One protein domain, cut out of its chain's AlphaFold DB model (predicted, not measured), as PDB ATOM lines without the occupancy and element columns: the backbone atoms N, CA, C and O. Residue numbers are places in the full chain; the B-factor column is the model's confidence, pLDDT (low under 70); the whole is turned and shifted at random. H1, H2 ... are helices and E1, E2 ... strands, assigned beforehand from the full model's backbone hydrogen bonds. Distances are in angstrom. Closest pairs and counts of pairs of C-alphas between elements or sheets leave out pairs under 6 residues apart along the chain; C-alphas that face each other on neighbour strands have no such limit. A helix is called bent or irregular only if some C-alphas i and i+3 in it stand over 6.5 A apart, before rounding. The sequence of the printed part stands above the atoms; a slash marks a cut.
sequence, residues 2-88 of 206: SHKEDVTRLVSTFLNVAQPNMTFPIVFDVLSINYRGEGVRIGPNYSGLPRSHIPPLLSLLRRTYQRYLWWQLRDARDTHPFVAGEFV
ATOM      1  N   SER A   2       8.977 -30.808   6.143       86.81
ATOM      2  CA  SER A   2       9.695 -30.063   5.092       86.81
ATOM      3  C   SER A   2       9.608 -28.531   5.194       86.81
ATOM      4  O   SER A   2      10.635 -27.876   5.123       86.81
ATOM      5  N   HIS A   3       8.434 -27.950   5.475       92.75
ATOM      6  CA  HIS A   3       8.317 -26.490   5.647       92.75
ATOM      7  C   HIS A   3       9.056 -25.921   6.864       92.75
ATOM      8  O   HIS A   3       9.241 -24.715   6.939       92.75
ATOM      9  N   LYS A   4       9.456 -26.757   7.833       94.31
ATOM     10  CA  LYS A   4      10.305 -26.281   8.933       94.31
ATOM     11  C   LYS A   4      11.738 -26.017   8.462       94.31
ATOM     12  O   LYS A   4      12.402 -25.179   9.053       94.31
ATOM     13  N   GLU A   5      12.173 -26.709   7.409       95.50
ATOM     14  CA  GLU A   5      13.515 -26.593   6.827       95.50
ATOM     15  C   GLU A   5      13.564 -25.550   5.702       95.50
ATOM     16  O   GLU A   5      14.520 -24.790   5.595       95.50
ATOM     17  N   ASP A   6      12.525 -25.489   4.860       96.19
ATOM     18  CA  ASP A   6      12.444 -24.542   3.747       96.19
ATOM     19  C   ASP A   6      11.000 -24.083   3.507       96.19
ATOM     20  O   ASP A   6      10.140 -24.847   3.064       96.19
ATOM     21  N   VAL A   7      10.735 -22.805   3.789       93.69
ATOM     22  CA  VAL A   7       9.433 -22.157   3.555       93.69
ATOM     23  C   VAL A   7       9.309 -21.538   2.161       93.69
ATOM     24  O   VAL A   7       8.227 -21.107   1.773       93.69
ATOM     25  N   THR A   8      10.402 -21.464   1.399       96.56
ATOM     26  CA  THR A   8      10.438 -20.786   0.093       96.56
ATOM     27  C   THR A   8       9.996 -21.682  -1.061       96.56
ATOM     28  O   THR A   8       9.762 -21.193  -2.168       96.56
ATOM     29  N   ARG A   9       9.868 -22.994  -0.820       94.50
ATOM     30  CA  ARG A   9       9.508 -23.992  -1.829       94.50
ATOM     31  C   ARG A   9       8.256 -24.763  -1.435       94.50
ATOM     32  O   ARG A   9       8.068 -25.144  -0.284       94.50
ATOM     33  N   LEU A  10       7.422 -25.012  -2.441       94.12
ATOM     34  CA  LEU A  10       6.223 -25.832  -2.313       94.12
ATOM     35  C   LEU A  10       6.599 -27.310  -2.208       94.12
ATOM     36  O   LEU A  10       7.502 -27.787  -2.902       94.12
ATOM     37  N   VAL A  11       5.868 -28.049  -1.383       93.56
ATOM     38  CA  VAL A  11       6.025 -29.490  -1.211       93.56
ATOM     39  C   VAL A  11       5.058 -30.210  -2.145       93.56
ATOM     40  O   VAL A  11       3.864 -29.907  -2.195       93.56
ATOM     41  N   SER A  12       5.573 -31.195  -2.880       91.38
ATOM     42  CA  SER A  12       4.790 -31.996  -3.822       91.38
ATOM     43  C   SER A  12       4.971 -33.490  -3.583       91.38
ATOM     44  O   SER A  12       5.985 -33.935  -3.050       91.38
ATOM     45  N   THR A  13       3.996 -34.272  -4.043       90.69
ATOM     46  CA  THR A  13       4.069 -35.739  -4.125       90.69
ATOM     47  C   THR A  13       3.560 -36.251  -5.472       90.69
ATOM     48  O   THR A  13       2.912 -35.498  -6.199       90.69
ATOM     49  N   PHE A  14       3.827 -37.523  -5.788       87.38
ATOM     50  CA  PHE A  14       3.359 -38.216  -6.992       87.38
ATOM     51  C   PHE A  14       2.467 -39.401  -6.624       87.38
ATOM     52  O   PHE A  14       2.874 -40.271  -5.855       87.38
ATOM     53  N   LEU A  15       1.271 -39.476  -7.210       87.25
ATOM     54  CA  LEU A  15       0.320 -40.562  -6.968       87.25
ATOM     55  C   LEU A  15      -0.016 -41.321  -8.251       87.25
ATOM     56  O   LEU A  15      -0.538 -40.755  -9.208       87.25
ATOM     57  N   ASN A  16       0.192 -42.640  -8.229       82.19
ATOM     58  CA  ASN A  16      -0.288 -43.560  -9.272       82.19
ATOM     59  C   ASN A  16      -1.804 -43.809  -9.189       82.19
ATOM     60  O   ASN A  16      -2.432 -44.231 -10.163       82.19
ATOM     61  N   VAL A  17      -2.390 -43.577  -8.012       76.88
ATOM     62  CA  VAL A  17      -3.824 -43.700  -7.741       76.88
ATOM     63  C   VAL A  17      -4.227 -42.517  -6.867       76.88
ATOM     64  O   VAL A  17      -4.041 -42.550  -5.657       76.88
ATOM     65  N   ALA A  18      -4.747 -41.458  -7.485       77.25
ATOM     66  CA  ALA A  18      -5.328 -40.320  -6.776       77.25
ATOM     67  C   ALA A  18      -6.856 -40.445  -6.775       77.25
ATOM     68  O   ALA A  18      -7.453 -40.688  -7.826       77.25
ATOM     69  N   GLN A  19      -7.486 -40.272  -5.612       76.94
ATOM     70  CA  GLN A  19      -8.943 -40.239  -5.468       76.94
ATOM     71  C   GLN A  19      -9.392 -38.984  -4.694       76.94
ATOM     72  O   GLN A  19      -8.632 -38.467  -3.867       76.94
ATOM     73  N   PRO A  20     -10.618 -38.476  -4.937       72.50
ATOM     74  CA  PRO A  20     -11.097 -37.230  -4.327       72.50
ATOM     75  C   PRO A  20     -11.256 -37.251  -2.801       72.50
ATOM     76  O   PRO A  20     -11.379 -36.192  -2.208       72.50
ATOM     77  N   ASN A  21     -11.287 -38.418  -2.161       81.06
ATOM     78  CA  ASN A  21     -11.559 -38.586  -0.727       81.06
ATOM     79  C   ASN A  21     -10.338 -39.060   0.081       81.06
ATOM     80  O   ASN A  21     -10.480 -39.510   1.216       81.06
ATOM     81  N   MET A  22      -9.141 -39.000  -0.499       84.69
ATOM     82  CA  MET A  22      -7.921 -39.384   0.202       84.69
ATOM     83  C   MET A  22      -7.470 -38.267   1.144       84.69
ATOM     84  O   MET A  22      -7.453 -37.099   0.775       84.69
ATOM     85  N   THR A  23      -7.045 -38.625   2.351       88.19
ATOM     86  CA  THR A  23      -6.503 -37.663   3.323       88.19
ATOM     87  C   THR A  23      -5.027 -37.360   3.078       88.19
ATOM     88  O   THR A  23      -4.574 -36.246   3.313       88.19
ATOM     89  N   PHE A  24      -4.280 -38.332   2.548       89.69
ATOM     90  CA  PHE A  24      -2.851 -38.195   2.272       89.69
ATOM     91  C   PHE A  24      -2.485 -37.016   1.349       89.69
ATOM     92  O   PHE A  24      -1.555 -36.293   1.681       89.69
ATOM     93  N   PRO A  25      -3.174 -36.749   0.222       88.38
ATOM     94  CA  PRO A  25      -2.767 -35.681  -0.689       88.38
ATOM     95  C   PRO A  25      -3.052 -34.276  -0.136       88.38
ATOM     96  O   PRO A  25      -2.490 -33.311  -0.639       88.38
ATOM     97  N   ILE A  26      -3.897 -34.156   0.900       86.38
ATOM     98  CA  ILE A  26      -4.320 -32.873   1.490       86.38
ATOM     99  C   ILE A  26      -3.146 -32.137   2.151       86.38
ATOM    100  O   ILE A  26      -3.167 -30.914   2.245       86.38
ATOM    101  N   VAL A  27      -2.110 -32.855   2.595       89.38
ATOM    102  CA  VAL A  27      -0.961 -32.245   3.286       89.38
ATOM    103  C   VAL A  27       0.109 -31.679   2.340       89.38
ATOM    104  O   VAL A  27       1.129 -31.191   2.823       89.38
ATOM    105  N   PHE A  28      -0.084 -31.769   1.019       90.44
ATOM    106  CA  PHE A  28       0.862 -31.289   0.005       90.44
ATOM    107  C   PHE A  28       0.339 -30.024  -0.684       90.44
ATOM    108  O   PHE A  28      -0.846 -29.931  -0.997       90.44
ATOM    109  N   ASP A  29       1.233 -29.083  -0.987       91.31
ATOM    110  CA  ASP A  29       0.870 -27.837  -1.672       91.31
ATOM    111  C   ASP A  29       0.504 -28.068  -3.136       91.31
ATOM    112  O   ASP A  29      -0.353 -27.381  -3.694       91.31
ATOM    113  N   VAL A  30       1.207 -29.005  -3.780       88.25
ATOM    114  CA  VAL A  30       1.020 -29.349  -5.186       88.25
ATOM    115  C   VAL A  30       0.899 -30.855  -5.320       88.25
ATOM    116  O   VAL A  30       1.749 -31.617  -4.864       88.25
ATOM    117  N   LEU A  31      -0.165 -31.301  -5.978       87.38
ATOM    118  CA  LEU A  31      -0.362 -32.716  -6.244       87.38
ATOM    119  C   LEU A  31       0.113 -33.073  -7.653       87.38
ATOM    120  O   LEU A  31      -0.347 -32.470  -8.624       87.38
ATOM    121  N   SER A  32       0.981 -34.085  -7.750       85.31
ATOM    122  CA  SER A  32       1.334 -34.734  -9.012       85.31
ATOM    123  C   SER A  32       0.668 -36.092  -9.184       85.31
ATOM    124  O   SER A  32       0.595 -36.895  -8.255       85.31
ATOM    125  N   ILE A  33       0.142 -36.351 -10.382       83.81
ATOM    126  CA  ILE A  33      -0.658 -37.547 -10.673       83.81
ATOM    127  C   ILE A  33      -0.069 -38.271 -11.873       83.81
ATOM    128  O   ILE A  33       0.069 -37.692 -12.950       83.81
ATOM    129  N   ASN A  34       0.199 -39.560 -11.703       80.88
ATOM    130  CA  ASN A  34       0.741 -40.411 -12.746       80.88
ATOM    131  C   ASN A  34      -0.401 -41.157 -13.456       80.88
ATOM    132  O   ASN A  34      -1.199 -41.841 -12.815       80.88
ATOM    133  N   TYR A  35      -0.464 -41.061 -14.788       73.00
ATOM    134  CA  TYR A  35      -1.298 -41.891 -15.678       73.00
ATOM    135  C   TYR A  35      -2.833 -41.830 -15.498       73.00
ATOM    136  O   TYR A  35      -3.533 -42.638 -16.105       73.00
ATOM    137  N   ARG A  36      -3.387 -40.955 -14.643       68.75
ATOM    138  CA  ARG A  36      -4.806 -41.034 -14.212       68.75
ATOM    139  C   ARG A  36      -5.670 -39.805 -14.499       68.75
ATOM    140  O   ARG A  36      -6.884 -39.904 -14.354       68.75
ATOM    141  N   GLY A  37      -5.085 -38.668 -14.873       63.72
ATOM    142  CA  GLY A  37      -5.813 -37.395 -14.979       63.72
ATOM    143  C   GLY A  37      -6.976 -37.417 -15.959       63.72
ATOM    144  O   GLY A  37      -8.124 -37.216 -15.564       63.72
ATOM    145  N   GLU A  38      -6.672 -37.733 -17.213       68.25
ATOM    146  CA  GLU A  38      -7.623 -37.817 -18.332       68.25
ATOM    147  C   GLU A  38      -8.358 -39.165 -18.385       68.25
ATOM    148  O   GLU A  38      -8.997 -39.509 -19.375       68.25
ATOM    149  N   GLY A  39      -8.250 -39.956 -17.316       65.56
ATOM    150  CA  GLY A  39      -8.765 -41.311 -17.259       65.56
ATOM    151  C   GLY A  39      -7.856 -42.328 -17.947       65.56
ATOM    152  O   GLY A  39      -6.780 -42.022 -18.455       65.56
ATOM    153  N   VAL A  40      -8.264 -43.592 -17.899       68.38
ATOM    154  CA  VAL A  40      -7.473 -44.729 -18.384       68.38
ATOM    155  C   VAL A  40      -8.325 -45.543 -19.337       68.38
ATOM    156  O   VAL A  40      -9.435 -45.937 -18.978       68.38
ATOM    157  N   ARG A  41      -7.770 -45.833 -20.524       64.94
ATOM    158  CA  ARG A  41      -8.435 -46.610 -21.588       64.94
ATOM    159  C   ARG A  41      -9.771 -45.998 -22.007       64.94
ATOM    160  O   ARG A  41     -10.776 -46.687 -22.143       64.94
ATOM    161  N   ILE A  42      -9.773 -44.685 -22.199       62.16
ATOM    162  CA  ILE A  42     -10.933 -43.955 -22.705       62.16
ATOM    163  C   ILE A  42     -10.828 -43.855 -24.228       62.16
ATOM    164  O   ILE A  42      -9.762 -43.550 -24.760       62.16
ATOM    165  N   GLY A  43     -11.928 -44.138 -24.927       63.19
ATOM    166  CA  GLY A  43     -12.046 -43.982 -26.377       63.19
ATOM    167  C   GLY A  43     -12.397 -45.271 -27.132       63.19
ATOM    168  O   GLY A  43     -12.312 -46.370 -26.577       63.19
ATOM    169  N   PRO A  44     -12.777 -45.149 -28.417       64.62
ATOM    170  CA  PRO A  44     -13.334 -46.249 -29.211       64.62
ATOM    171  C   PRO A  44     -12.358 -47.414 -29.412       64.62
ATOM    172  O   PRO A  44     -12.785 -48.558 -29.473       64.62
ATOM    173  N   ASN A  45     -11.045 -47.161 -29.419       63.78
ATOM    174  CA  ASN A  45     -10.027 -48.213 -29.555       63.78
ATOM    175  C   ASN A  45      -9.912 -49.124 -28.321       63.78
ATOM    176  O   ASN A  45      -9.250 -50.158 -28.381       63.78
ATOM    177  N   TYR A  46     -10.510 -48.730 -27.196       62.28
ATOM    178  CA  TYR A  46     -10.447 -49.470 -25.942       62.28
ATOM    179  C   TYR A  46     -11.791 -50.090 -25.546       62.28
ATOM    180  O   TYR A  46     -11.817 -50.850 -24.584       62.28
ATOM    181  N   SER A  47     -12.882 -49.811 -26.273       68.19
ATOM    182  CA  SER A  47     -14.257 -50.206 -25.913       68.19
ATOM    183  C   SER A  47     -14.474 -51.719 -25.804       68.19
ATOM    184  O   SER A  47     -15.365 -52.152 -25.081       68.19
ATOM    185  N   GLY A  48     -13.658 -52.519 -26.495       69.69
ATOM    186  CA  GLY A  48     -13.709 -53.984 -26.461       69.69
ATOM    187  C   GLY A  48     -12.719 -54.646 -25.499       69.69
ATOM    188  O   GLY A  48     -12.615 -55.871 -25.496       69.69
ATOM    189  N   LEU A  49     -11.941 -53.883 -24.721       71.38
ATOM    190  CA  LEU A  49     -10.965 -54.473 -23.804       71.38
ATOM    191  C   LEU A  49     -11.609 -54.782 -22.444       71.38
ATOM    192  O   LEU A  49     -12.156 -53.882 -21.817       71.38
ATOM    193  N   PRO A  50     -11.438 -55.996 -21.891       61.62
ATOM    194  CA  PRO A  50     -12.044 -56.394 -20.615       61.62
ATOM    195  C   PRO A  50     -11.413 -55.722 -19.380       61.62
ATOM    196  O   PRO A  50     -11.704 -56.098 -18.247       61.62
ATOM    197  N   ARG A  51     -10.493 -54.764 -19.558       66.00
ATOM    198  CA  ARG A  51      -9.770 -54.131 -18.447       66.00
ATOM    199  C   ARG A  51     -10.470 -52.850 -17.992       66.00
ATOM    200  O   ARG A  51     -11.087 -52.166 -18.793       66.00
ATOM    201  N   SER A  52     -10.272 -52.474 -16.727       64.38
ATOM    202  CA  SER A  52     -10.917 -51.309 -16.108       64.38
ATOM    203  C   SER A  52     -10.779 -50.028 -16.941       64.38
ATOM    204  O   SER A  52      -9.659 -49.583 -17.226       64.38
ATOM    205  N   HIS A  53     -11.928 -49.440 -17.269       70.44
ATOM    206  CA  HIS A  53     -12.066 -48.075 -17.759       70.44
ATOM    207  C   HIS A  53     -12.167 -47.148 -16.552       70.44
ATOM    208  O   HIS A  53     -13.034 -47.333 -15.699       70.44
ATOM    209  N   ILE A  54     -11.270 -46.172 -16.452       68.12
ATOM    210  CA  ILE A  54     -11.337 -45.158 -15.395       68.12
ATOM    211  C   ILE A  54     -11.726 -43.841 -16.057       68.12
ATOM    212  O   ILE A  54     -10.986 -43.424 -16.949       68.12
ATOM    213  N   PRO A  55     -12.845 -43.205 -15.665       68.00
ATOM    214  CA  PRO A  55     -13.249 -41.917 -16.223       68.00
ATOM    215  C   PRO A  55     -12.228 -40.819 -15.874       68.00
ATOM    216  O   PRO A  55     -11.446 -40.999 -14.934       68.00
ATOM    217  N   PRO A  56     -12.222 -39.678 -16.586       72.12
ATOM    218  CA  PRO A  56     -11.343 -38.562 -16.257       72.12
ATOM    219  C   PRO A  56     -11.622 -38.066 -14.837       72.12
ATOM    220  O   PRO A  56     -12.771 -37.833 -14.463       72.12
ATOM    221  N   LEU A  57     -10.567 -37.909 -14.038       70.19
ATOM    222  CA  LEU A  57     -10.667 -37.499 -12.633       70.19
ATOM    223  C   LEU A  57     -10.255 -36.039 -12.412       70.19
ATOM    224  O   LEU A  57     -10.477 -35.514 -11.324       70.19
ATOM    225  N   LEU A  58      -9.699 -35.368 -13.426       66.75
ATOM    226  CA  LEU A  58      -9.219 -33.978 -13.367       66.75
ATOM    227  C   LEU A  58     -10.231 -33.000 -12.748       66.75
ATOM    228  O   LEU A  58      -9.887 -32.243 -11.841       66.75
ATOM    229  N   SER A  59     -11.486 -33.030 -13.201       66.19
ATOM    230  CA  SER A  59     -12.532 -32.105 -12.744       66.19
ATOM    231  C   SER A  59     -12.977 -32.360 -11.298       66.19
ATOM    232  O   SER A  59     -13.257 -31.412 -10.564       66.19
ATOM    233  N   LEU A  60     -13.015 -33.628 -10.884       63.84
ATOM    234  CA  LEU A  60     -13.345 -34.058  -9.523       63.84
ATOM    235  C   LEU A  60     -12.215 -33.729  -8.555       63.84
ATOM    236  O   LEU A  60     -12.462 -33.133  -7.513       63.84
ATOM    237  N   LEU A  61     -10.976 -34.057  -8.929       62.34
ATOM    238  CA  LEU A  61      -9.804 -33.746  -8.125       62.34
ATOM    239  C   LEU A  61      -9.705 -32.236  -7.913       62.34
ATOM    240  O   LEU A  61      -9.517 -31.844  -6.765       62.34
ATOM    241  N   ARG A  62      -9.927 -31.405  -8.952       63.06
ATOM    242  CA  ARG A  62      -9.906 -29.926  -8.865       63.06
ATOM    243  C   ARG A  62     -10.800 -29.370  -7.764       63.06
ATOM    244  O   ARG A  62     -10.444 -28.384  -7.129       63.06
ATOM    245  N   ARG A  63     -11.986 -29.950  -7.567       55.22
ATOM    246  CA  ARG A  63     -12.910 -29.483  -6.522       55.22
ATOM    247  C   ARG A  63     -12.357 -29.733  -5.118       55.22
ATOM    248  O   ARG A  63     -12.754 -29.032  -4.196       55.22
ATOM    249  N   THR A  64     -11.441 -30.688  -4.978       52.12
ATOM    250  CA  THR A  64     -10.853 -31.097  -3.702       52.12
ATOM    251  C   THR A  64      -9.467 -30.489  -3.449       52.12
ATOM    252  O   THR A  64      -9.190 -30.112  -2.315       52.12
ATOM    253  N   TYR A  65      -8.590 -30.366  -4.457       52.03
ATOM    254  CA  TYR A  65      -7.197 -29.918  -4.268       52.03
ATOM    255  C   TYR A  65      -6.889 -28.640  -5.076       52.03
ATOM    256  O   TYR A  65      -7.303 -28.496  -6.222       52.03
ATOM    257  N   GLN A  66      -6.191 -27.665  -4.480       44.56
ATOM    258  CA  GLN A  66      -6.118 -26.307  -5.048       44.56
ATOM    259  C   GLN A  66      -5.013 -26.084  -6.105       44.56
ATOM    260  O   GLN A  66      -5.121 -25.109  -6.852       44.56
ATOM    261  N   ARG A  67      -3.968 -26.928  -6.220       41.06
ATOM    262  CA  ARG A  67      -2.839 -26.726  -7.169       41.06
ATOM    263  C   ARG A  67      -2.201 -28.044  -7.649       41.06
ATOM    264  O   ARG A  67      -2.075 -28.987  -6.872       41.06
ATOM    265  N   TYR A  68      -1.764 -28.100  -8.918       51.72
ATOM    266  CA  TYR A  68      -1.311 -29.349  -9.555       51.72
ATOM    267  C   TYR A  68      -0.120 -29.232 -10.522       51.72
ATOM    268  O   TYR A  68      -0.010 -28.269 -11.282       51.72
ATOM    269  N   LEU A  69       0.671 -30.308 -10.591       39.41
ATOM    270  CA  LEU A  69       1.665 -30.633 -11.628       39.41
ATOM    271  C   LEU A  69       1.317 -32.021 -12.202       39.41
ATOM    272  O   LEU A  69       0.766 -32.842 -11.491       39.41
ATOM    273  N   TRP A  70       1.525 -32.304 -13.489       50.97
ATOM    274  CA  TRP A  70       0.909 -33.480 -14.138       50.97
ATOM    275  C   TRP A  70       1.922 -34.360 -14.877       50.97
ATOM    276  O   TRP A  70       3.103 -34.030 -14.962       50.97
ATOM    277  N   TRP A  71       1.504 -35.537 -15.350       37.34
ATOM    278  CA  TRP A  71       2.419 -36.536 -15.907       37.34
ATOM    279  C   TRP A  71       1.755 -37.367 -17.014       37.34
ATOM    280  O   TRP A  71       0.624 -37.822 -16.853       37.34
ATOM    281  N   GLN A  72       2.490 -37.540 -18.122       44.16
ATOM    282  CA  GLN A  72       2.108 -38.143 -19.411       44.16
ATOM    283  C   GLN A  72       0.634 -37.994 -19.798       44.16
ATOM    284  O   GLN A  72      -0.181 -38.864 -19.515       44.16
ATOM    285  N   LEU A  73       0.345 -36.941 -20.556       50.66
ATOM    286  CA  LEU A  73      -0.458 -36.950 -21.781       50.66
ATOM    287  C   LEU A  73      -0.464 -35.508 -22.288       50.66
ATOM    288  O   LEU A  73      -0.675 -34.573 -21.521       50.66
ATOM    289  N   ARG A  74      -0.177 -35.344 -23.580       55.91
ATOM    290  CA  ARG A  74       0.219 -34.053 -24.156       55.91
ATOM    291  C   ARG A  74      -0.832 -32.981 -23.912       55.91
ATOM    292  O   ARG A  74      -0.502 -31.861 -23.561       55.91
ATOM    293  N   ASP A  75      -2.091 -33.346 -24.028       63.72
ATOM    294  CA  ASP A  75      -3.131 -32.360 -24.272       63.72
ATOM    295  C   ASP A  75      -3.663 -31.737 -22.981       63.72
ATOM    296  O   ASP A  75      -4.137 -30.610 -23.016       63.72
ATOM    297  N   ALA A  76      -3.501 -32.406 -21.833       68.31
ATOM    298  CA  ALA A  76      -4.065 -31.968 -20.556       68.31
ATOM    299  C   ALA A  76      -3.576 -30.572 -20.144       68.31
ATOM    300  O   ALA A  76      -4.373 -29.747 -19.711       68.31
ATOM    301  N   ARG A  77      -2.279 -30.280 -20.323       72.31
ATOM    302  CA  ARG A  77      -1.732 -28.932 -20.086       72.31
ATOM    303  C   ARG A  77      -2.383 -27.892 -20.996       72.31
ATOM    304  O   ARG A  77      -2.667 -26.786 -20.554       72.31
ATOM    305  N   ASP A  78      -2.589 -28.253 -22.255       75.81
ATOM    306  CA  ASP A  78      -3.063 -27.335 -23.286       75.81
ATOM    307  C   ASP A  78      -4.591 -27.114 -23.180       75.81
ATOM    308  O   ASP A  78      -5.096 -26.086 -23.624       75.81
ATOM    309  N   THR A  79      -5.331 -28.034 -22.544       78.94
ATOM    310  CA  THR A  79      -6.794 -27.967 -22.354       78.94
ATOM    311  C   THR A  79      -7.237 -27.574 -20.943       78.94
ATOM    312  O   THR A  79      -8.392 -27.182 -20.761       78.94
ATOM    313  N   HIS A  80      -6.353 -27.625 -19.939       79.69
ATOM    314  CA  HIS A  80      -6.690 -27.338 -18.542       79.69
ATOM    315  C   HIS A  80      -5.760 -26.273 -17.932       79.69
ATOM    316  O   HIS A  80      -4.659 -26.596 -17.489       79.69
ATOM    317  N   PRO A  81      -6.216 -25.013 -17.770       83.38
ATOM    318  CA  PRO A  81      -5.393 -23.911 -17.244       83.38
ATOM    319  C   PRO A  81      -4.813 -24.120 -15.835       83.38
ATOM    320  O   PRO A  81      -3.901 -23.411 -15.425       83.38
ATOM    321  N   PHE A  82      -5.356 -25.070 -15.071       77.81
ATOM    322  CA  PHE A  82      -4.908 -25.414 -13.719       77.81
ATOM    323  C   PHE A  82      -3.828 -26.516 -13.690       77.81
ATOM    324  O   PHE A  82      -3.371 -26.905 -12.614       77.81
ATOM    325  N   VAL A  83      -3.427 -27.036 -14.853       82.69
ATOM    326  CA  VAL A  83      -2.296 -27.956 -15.027       82.69
ATOM    327  C   VAL A  83      -1.029 -27.124 -15.238       82.69
ATOM    328  O   VAL A  83      -0.844 -26.527 -16.295       82.69
ATOM    329  N   ALA A  84      -0.124 -27.097 -14.256       85.06
ATOM    330  CA  ALA A  84       1.080 -26.262 -14.355       85.06
ATOM    331  C   ALA A  84       2.132 -26.793 -15.350       85.06
ATOM    332  O   ALA A  84       2.958 -26.031 -15.849       85.06
ATOM    333  N   GLY A  85       2.127 -28.094 -15.655       83.81
ATOM    334  CA  GLY A  85       3.112 -28.696 -16.548       83.81
ATOM    335  C   GLY A  85       3.064 -30.217 -16.560       83.81
ATOM    336  O   GLY A  85       2.203 -30.817 -15.916       83.81
ATOM    337  N   GLU A  86       4.004 -30.822 -17.289       81.31
ATOM    338  CA  GLU A  86       4.143 -32.274 -17.392       81.31
ATOM    339  C   GLU A  86       5.585 -32.755 -17.176       81.31
ATOM    340  O   GLU A  86       6.536 -32.089 -17.589       81.31
ATOM    341  N   PHE A  87       5.746 -33.952 -16.608       86.06
ATOM    342  CA  PHE A  87       7.004 -34.702 -16.643       86.06
ATOM    343  C   PHE A  87       6.843 -35.962 -17.496       86.06
ATOM    344  O   PHE A  87       5.857 -36.693 -17.385       86.06
ATOM    345  N   VAL A  88       7.817 -36.220 -18.373       83.94
ATOM    346  CA  VAL A  88       7.813 -37.396 -19.250       83.94
ATOM    347  C   VAL A  88       8.748 -38.454 -18.691       83.94
ATOM    348  O   VAL A  88       9.942 -38.211 -18.528       83.94
TER     349      VAL A  88
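Overview. This is residues 2 to 88 of the 206 residues of the protein "DUF4982 domain-containing protein" of Coniochaeta ligniaria NRRL 30616 (UniProt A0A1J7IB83). A small, strongly twisted sheet of four parallel strands, E1, E2, E3 and E4 side by side in chain order, makes the core, with short helices H2, H3 and H4 around it. The length comes from two extensions at opposite ends: the first residues with H1 at one, and the loop within residues 35 to 57, which reaches out to Gly 48, at the other. The printed part has 87 residues, with four named helices and four named strands in the order H1 E1 H2 E2 H3 E3 H4 E4; the class is mixed, helices and strands, with under half of the residues in named elements. It is only just compact, close to loose, with a radius of gyration of the C-alphas of 14.3 A, and elongated, spanning 51 by 27 by 22 A.

Along the chain. H1, residues 2 to 5, begins at C-alpha 2 (9.695, -30.063, 5.092). E1 is residues 12 to 15, 10.2 A long, and H2 is residues 24 to 27. E2, residues 30 to 34, is 13.4 A long and begins at C-alpha 30 (1.020, -29.349, -5.186). H3, residues 58 to 64, measures 10.2 A, and E3, residues 68 to 71, 10.3 A. H4, residues 74 to 79, is only just irregular: C-alphas 74 and 77 are 6.8 A apart. E4, residues 83 to 87, is 11.6 A long and ends at C-alpha 87 (7.004, -34.702, -16.643).

Arrangement. E1 and E4 are the edge strands. E1 and E2 are parallel at 26 degrees, with N 32 and O 13 at 2.9 A, within hydrogen-bond range. E2 and E3 are parallel at 20 degrees, with N 69 and O 31 at 3.1 A. E3 and E4 are parallel at 33 degrees, with N 70 and O 85 at 2.9 A. E1, H2, E2, then E2, H3, E3, then E3, H4, E4 are strand-helix-strand units, two parallel neighbour strands with a helix between, each with a right-handed crossover. H4 is on the sheet at a height of 8.5 A, over E4 and along the strands, at 6 degrees to E4 on the local plane; their closest C-alphas, of Arg 77 and Val 83, are 5.2 A apart. H2 only grazes the sheet with residues 24 to 27, and H3 with residues 58 to 62. H1 is not on the sheet. H1 and H2 are too short for an O i to N i+4 pair; such pairs are within range in 1 of 3 in H3, beside 2 of 4 for O i to N i+3, and in 1 of 2 in H4.

Size, cuts and confidence. The two farthest C-alphas, of Glu 5 and Gly 48, are 51.0 A apart. The printed part has no cut. The link from E2 to H3, 23 residues, is long. Mean pLDDT of the printed part is 74.0; 37 residues are under 70, among them 58 to 76, and E3 has a mean of 45.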